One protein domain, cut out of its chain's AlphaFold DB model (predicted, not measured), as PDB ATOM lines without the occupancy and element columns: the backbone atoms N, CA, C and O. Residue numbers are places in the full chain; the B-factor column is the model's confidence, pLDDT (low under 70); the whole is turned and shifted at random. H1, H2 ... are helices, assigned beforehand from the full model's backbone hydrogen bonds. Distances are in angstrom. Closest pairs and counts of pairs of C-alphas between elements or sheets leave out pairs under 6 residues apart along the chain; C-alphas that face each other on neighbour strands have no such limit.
ATOM      1  N   HIS A   4      43.650 -13.810  25.122       76.12
ATOM      2  CA  HIS A   4      43.148 -12.463  24.870       76.12
ATOM      3  C   HIS A   4      41.854 -12.489  24.039       76.12
ATOM      4  O   HIS A   4      40.887 -11.838  24.423       76.12
ATOM      5  N   ASP A   5      41.784 -13.330  23.003       80.75
ATOM      6  CA  ASP A   5      40.573 -13.550  22.199       80.75
ATOM      7  C   ASP A   5      39.419 -14.074  23.071       80.75
ATOM      8  O   ASP A   5      38.282 -13.621  22.950       80.75
ATOM      9  N   ILE A   6      39.720 -15.004  23.988       82.25
ATOM     10  CA  ILE A   6      38.736 -15.550  24.934       82.25
ATOM     11  C   ILE A   6      38.244 -14.458  25.890       82.25
ATOM     12  O   ILE A   6      37.050 -14.361  26.158       82.25
ATOM     13  N   ASN A   7      39.151 -13.623  26.400       85.00
ATOM     14  CA  ASN A   7      38.803 -12.536  27.310       85.00
ATOM     15  C   ASN A   7      37.915 -11.489  26.626       85.00
ATOM     16  O   ASN A   7      36.888 -11.116  27.187       85.00
ATOM     17  N   ALA A   8      38.257 -11.078  25.403       83.75
ATOM     18  CA  ALA A   8      37.457 -10.133  24.632       83.75
ATOM     19  C   ALA A   8      36.043 -10.681  24.372       83.75
ATOM     20  O   ALA A   8      35.059 -10.002  24.652       83.75
ATOM     21  N   GLN A   9      35.925 -11.942  23.939       85.38
ATOM     22  CA  GLN A   9      34.624 -12.590  23.730       85.38
ATOM     23  C   GLN A   9      33.788 -12.659  25.013       85.38
ATOM     24  O   GLN A   9      32.620 -12.273  25.007       85.38
ATOM     25  N   LEU A  10      34.385 -13.105  26.120       88.19
ATOM     26  CA  LEU A  10      33.696 -13.185  27.410       88.19
ATOM     27  C   LEU A  10      33.296 -11.803  27.930       88.19
ATOM     28  O   LEU A  10      32.222 -11.659  28.507       88.19
ATOM     29  N   SER A  11      34.126 -10.789  27.687       90.06
ATOM     30  CA  SER A  11      33.845  -9.402  28.046       90.06
ATOM     31  C   SER A  11      32.645  -8.858  27.275       90.06
ATOM     32  O   SER A  11      31.745  -8.297  27.892       90.06
ATOM     33  N   VAL A  12      32.568  -9.086  25.957       89.31
ATOM     34  CA  VAL A  12      31.403  -8.670  25.152       89.31
ATOM     35  C   VAL A  12      30.136  -9.356  25.650       89.31
ATOM     36  O   VAL A  12      29.134  -8.686  25.900       89.31
ATOM     37  N   SER A  13      30.177 -10.680  25.833       89.88
ATOM     38  CA  SER A  13      29.020 -11.436  26.323       89.88
ATOM     39  C   SER A  13      28.558 -10.946  27.692       89.88
ATOM     40  O   SER A  13      27.363 -10.734  27.885       89.88
ATOM     41  N   LEU A  14      29.488 -10.696  28.618       90.44
ATOM     42  CA  LEU A  14      29.150 -10.183  29.940       90.44
ATOM     43  C   LEU A  14      28.486  -8.805  29.866       90.44
ATOM     44  O   LEU A  14      27.477  -8.593  30.531       90.44
ATOM     45  N   LEU A  15      29.026  -7.867  29.082       90.50
ATOM     46  CA  LEU A  15      28.459  -6.519  28.978       90.50
ATOM     47  C   LEU A  15      27.035  -6.544  28.402       90.50
ATOM     48  O   LEU A  15      26.151  -5.862  28.923       90.50
ATOM     49  N   ILE A  16      26.787  -7.380  27.389       89.94
ATOM     50  CA  ILE A  16      25.449  -7.585  26.812       89.94
ATOM     51  C   ILE A  16      24.490  -8.198  27.846       89.94
ATOM     52  O   ILE A  16      23.347  -7.748  27.984       89.94
ATOM     53  N   ASP A  17      24.939  -9.201  28.602       89.94
ATOM     54  CA  ASP A  17      24.128  -9.838  29.643       89.94
ATOM     55  C   ASP A  17      23.826  -8.884  30.805       89.94
ATOM     56  O   ASP A  17      22.693  -8.858  31.297       89.94
ATOM     57  N   LEU A  18      24.790  -8.050  31.207       90.19
ATOM     58  CA  LEU A  18      24.598  -7.003  32.211       90.19
ATOM     59  C   LEU A  18      23.562  -5.979  31.748       90.19
ATOM     60  O   LEU A  18      22.605  -5.718  32.477       90.19
ATOM     61  N   LEU A  19      23.696  -5.454  30.526       90.12
ATOM     62  CA  LEU A  19      22.724  -4.529  29.944       90.12
ATOM     63  C   LEU A  19      21.328  -5.158  29.896       90.12
ATOM     64  O   LEU A  19      20.376  -4.601  30.439       90.12
ATOM     65  N   SER A  20      21.195  -6.352  29.316       89.50
ATOM     66  CA  SER A  20      19.889  -6.997  29.147       89.50
ATOM     67  C   SER A  20      19.222  -7.365  30.478       89.50
ATOM     68  O   SER A  20      18.005  -7.228  30.620       89.50
ATOM     69  N   THR A  21      19.999  -7.789  31.478       89.94
ATOM     70  CA  THR A  21      19.487  -8.137  32.810       89.94
ATOM     71  C   THR A  21      19.105  -6.890  33.601       89.94
ATOM     72  O   THR A  21      18.083  -6.886  34.293       89.94
ATOM     73  N   SER A  22      19.866  -5.805  33.463       88.38
ATOM     74  CA  SER A  22      19.588  -4.548  34.156       88.38
ATOM     75  C   SER A  22      18.474  -3.726  33.535       88.38
ATOM     76  O   SER A  22      17.684  -3.142  34.275       88.38
ATOM     77  N   MET A  23      18.272  -3.828  32.224       84.19
ATOM     78  CA  MET A  23      17.066  -3.322  31.564       84.19
ATOM     79  C   MET A  23      15.786  -4.045  32.026       84.19
ATOM     80  O   MET A  23      14.698  -3.485  31.936       84.19
ATOM     81  N   ARG A  24      15.890  -5.258  32.592       88.62
ATOM     82  CA  ARG A  24      14.770  -5.979  33.239       88.62
ATOM     83  C   ARG A  24      14.539  -5.559  34.700       88.62
ATOM     84  O   ARG A  24      13.825  -6.247  35.427       88.62
ATOM     85  N   GLY A  25      15.150  -4.458  35.145       84.69
ATOM     86  CA  GLY A  25      14.948  -3.870  36.471       84.69
ATOM     87  C   GLY A  25      15.824  -4.452  37.584       84.69
ATOM     88  O   GLY A  25      15.594  -4.150  38.752       84.69
ATOM     89  N   LYS A  26      16.826  -5.284  37.259       86.44
ATOM     90  CA  LYS A  26      17.767  -5.842  38.245       86.44
ATOM     91  C   LYS A  26      19.160  -5.226  38.075       86.44
ATOM     92  O   LYS A  26      19.821  -5.558  37.094       86.44
ATOM     93  N   PRO A  27      19.661  -4.392  39.001       87.69
ATOM     94  CA  PRO A  27      20.954  -3.712  38.856       87.69
ATOM     95  C   PRO A  27      22.156  -4.646  39.123       87.69
ATOM     96  O   PRO A  27      23.009  -4.358  39.955       87.69
ATOM     97  N   VAL A  28      22.224  -5.777  38.411       89.50
ATOM     98  CA  VAL A  28      23.248  -6.829  38.538       89.50
ATOM     99  C   VAL A  28      24.651  -6.299  38.234       89.50
ATOM    100  O   VAL A  28      25.616  -6.807  38.786       89.50
ATOM    101  N   TYR A  29      24.790  -5.237  37.433       90.50
ATOM    102  CA  TYR A  29      26.089  -4.605  37.160       90.50
ATOM    103  C   TYR A  29      26.839  -4.189  38.441       90.50
ATOM    104  O   TYR A  29      28.068  -4.249  38.474       90.50
ATOM    105  N   ARG A  30      26.117  -3.867  39.526       91.62
ATOM    106  CA  ARG A  30      26.715  -3.544  40.830       91.62
ATOM    107  C   ARG A  30      27.389  -4.748  41.486       91.62
ATOM    108  O   ARG A  30      28.451  -4.590  42.081       91.62
ATOM    109  N   ASP A  31      26.827  -5.945  41.322       90.56
ATOM    110  CA  ASP A  31      27.402  -7.195  41.844       90.56
ATOM    111  C   ASP A  31      28.726  -7.543  41.145       90.56
ATOM    112  O   ASP A  31      29.571  -8.243  41.699       90.56
ATOM    113  N   PHE A  32      28.928  -7.008  39.936       88.44
ATOM    114  CA  PHE A  32      30.165  -7.107  39.163       88.44
ATOM    115  C   PHE A  32      31.115  -5.918  39.390       88.44
ATOM    116  O   PHE A  32      32.128  -5.803  38.704       88.44
ATOM    117  N   GLY A  33      30.813  -5.032  40.345       90.31
ATOM    118  CA  GLY A  33      31.656  -3.882  40.685       90.31
ATOM    119  C   GLY A  33      31.595  -2.726  39.683       90.31
ATOM    120  O   GLY A  33      32.437  -1.830  39.735       90.31
ATOM    121  N   VAL A  34      30.616  -2.719  38.774       91.75
ATOM    122  CA  VAL A  34      30.394  -1.613  37.835       91.75
ATOM    123  C   VAL A  34      29.614  -0.506  38.548       91.75
ATOM    124  O   VAL A  34      28.608  -0.768  39.206       91.75
ATOM    125  N   SER A  35      30.073   0.741  38.427       94.38
ATOM    126  CA  SER A  35      29.378   1.897  38.998       94.38
ATOM    127  C   SER A  35      28.156   2.288  38.162       94.38
ATOM    128  O   SER A  35      28.108   2.024  36.960       94.38
ATOM    129  N   ASP A  36      27.198   2.986  38.778       92.88
ATOM    130  CA  ASP A  36      26.036   3.532  38.067       92.88
ATOM    131  C   ASP A  36      26.480   4.429  36.896       92.88
ATOM    132  O   ASP A  36      25.975   4.293  35.789       92.88
ATOM    133  N   GLN A  37      27.499   5.271  37.097       94.75
ATOM    134  CA  GLN A  37      28.040   6.144  36.048       94.75
ATOM    135  C   GLN A  37      28.621   5.352  34.866       94.75
ATOM    136  O   GLN A  37      28.357   5.687  33.713       94.75
ATOM    137  N   THR A  38      29.400   4.300  35.132       93.00
ATOM    138  CA  THR A  38      29.954   3.444  34.073       93.00
ATOM    139  C   THR A  38      28.845   2.696  33.338       93.00
ATOM    140  O   THR A  38      28.922   2.529  32.124       93.00
ATOM    141  N   PHE A  39      27.799   2.272  34.047       93.00
ATOM    142  CA  PHE A  39      26.648   1.612  33.440       93.00
ATOM    143  C   PHE A  39      25.823   2.563  32.559       93.00
ATOM    144  O   PHE A  39      25.404   2.169  31.474       93.00
ATOM    145  N   GLU A  40      25.635   3.820  32.973       92.50
ATOM    146  CA  GLU A  40      24.995   4.840  32.135       92.50
ATOM    147  C   GLU A  40      25.755   5.042  30.820       92.50
ATOM    148  O   GLU A  40      25.140   5.007  29.762       92.50
ATOM    149  N   LEU A  41      27.089   5.130  30.866       92.56
ATOM    150  CA  LEU A  41      27.919   5.205  29.658       92.56
ATOM    151  C   LEU A  41      27.821   3.940  28.796       92.56
ATOM    152  O   LEU A  41      27.802   4.028  27.573       92.56
ATOM    153  N   LEU A  42      27.740   2.767  29.427       90.69
ATOM    154  CA  LEU A  42      27.630   1.486  28.733       90.69
ATOM    155  C   LEU A  42      26.334   1.374  27.913       90.69
ATOM    156  O   LEU A  42      26.355   0.772  26.842       90.69
ATOM    157  N   LYS A  43      25.219   1.947  28.389       91.19
ATOM    158  CA  LYS A  43      23.926   1.933  27.675       91.19
ATOM    159  C   LYS A  43      23.942   2.719  26.367       91.19
ATOM    160  O   LYS A  43      23.166   2.399  25.473       91.19
ATOM    161  N   GLU A  44      24.798   3.728  26.275       93.19
ATOM    162  CA  GLU A  44      24.897   4.594  25.099       93.19
ATOM    163  C   GLU A  44      25.741   3.967  23.978       93.19
ATOM    164  O   GLU A  44      25.720   4.453  22.849       93.19
ATOM    165  N   LEU A  45      26.472   2.884  24.267       90.62
ATOM    166  CA  LEU A  45      27.337   2.236  23.286       90.62
ATOM    167  C   LEU A  45      26.537   1.407  22.281       90.62
ATOM    168  O   LEU A  45      25.691   0.584  22.639       90.62
ATOM    169  N   ASN A  46      26.892   1.533  21.006       88.19
ATOM    170  CA  ASN A  46      26.445   0.601  19.980       88.19
ATOM    171  C   ASN A  46      27.295  -0.687  19.967       88.19
ATOM    172  O   ASN A  46      28.337  -0.801  20.613       88.19
ATOM    173  N   ASN A  47      26.866  -1.681  19.181       84.00
ATOM    174  CA  ASN A  47      27.547  -2.979  19.107       84.00
ATOM    175  C   ASN A  47      29.023  -2.883  18.681       84.00
ATOM    176  O   ASN A  47      29.845  -3.649  19.176       84.00
ATOM    177  N   GLY A  48      29.369  -1.966  17.775       86.00
ATOM    178  CA  GLY A  48      30.749  -1.774  17.327       86.00
ATOM    179  C   GLY A  48      31.628  -1.145  18.408       86.00
ATOM    180  O   GLY A  48      32.767  -1.565  18.603       86.00
ATOM    181  N   GLU A  49      31.083  -0.188  19.155       89.56
ATOM    182  CA  GLU A  49      31.766   0.475  20.271       89.56
ATOM    183  C   GLU A  49      31.965  -0.469  21.460       89.56
ATOM    184  O   GLU A  49      33.034  -0.472  22.066       89.56
ATOM    185  N   MET A  50      30.997  -1.347  21.745       85.56
ATOM    186  CA  MET A  50      31.170  -2.403  22.749       85.56
ATOM    187  C   MET A  50      32.369  -3.301  22.424       85.56
ATOM    188  O   MET A  50      33.186  -3.571  23.303       85.56
ATOM    189  N   VAL A  51      32.527  -3.713  21.160       85.62
ATOM    190  CA  VAL A  51      33.687  -4.516  20.737       85.62
ATOM    191  C   VAL A  51      34.996  -3.759  20.981       85.62
ATOM    192  O   VAL A  51      35.953  -4.344  21.490       85.62
ATOM    193  N   GLN A  52      35.035  -2.453  20.698       87.94
ATOM    194  CA  GLN A  52      36.219  -1.623  20.947       87.94
ATOM    195  C   GLN A  52      36.563  -1.517  22.438       87.94
ATOM    196  O   GLN A  52      37.729  -1.657  22.801       87.94
ATOM    197  N   VAL A  53      35.570  -1.339  23.315       86.50
ATOM    198  CA  VAL A  53      35.789  -1.301  24.773       86.50
ATOM    199  C   VAL A  53      36.388  -2.617  25.274       86.50
ATOM    200  O   VAL A  53      37.308  -2.615  26.090       86.50
ATOM    201  N   THR A  54      35.932  -3.746  24.733       86.06
ATOM    202  CA  THR A  54      36.421  -5.083  25.112       86.06
ATOM    203  C   THR A  54      37.755  -5.481  24.481       86.06
ATOM    204  O   THR A  54      38.307  -6.522  24.834       86.06
ATOM    205  N   ALA A  55      38.304  -4.654  23.582       82.56
ATOM    206  CA  ALA A  55      39.668  -4.830  23.081       82.56
ATOM    207  C   ALA A  55      40.709  -4.617  24.195       82.56
ATOM    208  O   ALA A  55      41.816  -5.151  24.134       82.56
ATOM    209  N   THR A  56      40.341  -3.873  25.244       82.44
ATOM    210  CA  THR A  56      41.101  -3.821  26.495       82.44
ATOM    211  C   THR A  56      40.563  -4.893  27.449       82.44
ATOM    212  O   THR A  56      39.347  -4.994  27.612       82.44
TER     213      THR A  56
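AT A GLANCE: This is residues 4 to 56 of the 197 residues of the protein "Protein of uncharacterized function (DUF2857)" of Suttonella indologenes (UniProt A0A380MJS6). One long helix, H1, makes the length of the domain; at its far end the backbone turns through a loop, residues 24 to 35, and folds back past it. Two short helices, H2 and then H3, follow on the way back, and H3 crosses the earlier part of H1. The printed part has 53 residues with three named helices and no named strand, all helix, and is compact, with a radius of gyration of the C-alphas of 10.7 A and spans of 30 by 19 by 17 A.

IN THESE COORDINATES: H1, residues 4 to 23, runs 28.4 A from C-alpha 4 at (43.148, -12.463, 24.870). H2 is residues 36 to 43, 10.7 A. H3, residues 47 to 54, 10.9 A, ends at (36.421, -5.083, 25.112).

HOW THE PARTS SIT: H1 touches H3 with residues 8 to 15 alone, at a steep tilt of 58 degrees, opposite ways; the closest C-alphas, of Ala 8 and Thr 54, are 5.2 A apart. H1 and H2 are close but not clearly touching, about perpendicular at 78 degrees; their closest C-alphas, Leu 19 and Lys 43, are 7.0 A apart. In H1, H2 and H3 every O i to N i+4 pair is within hydrogen-bond range.

THE WHOLE: The C-alphas farthest apart, of His 4 and Gly 25, are 31.7 A apart. The link H1 to H2 is long, H2 to H3 tight. The printed part has no cut, and no printed residue is under 70 in pLDDT.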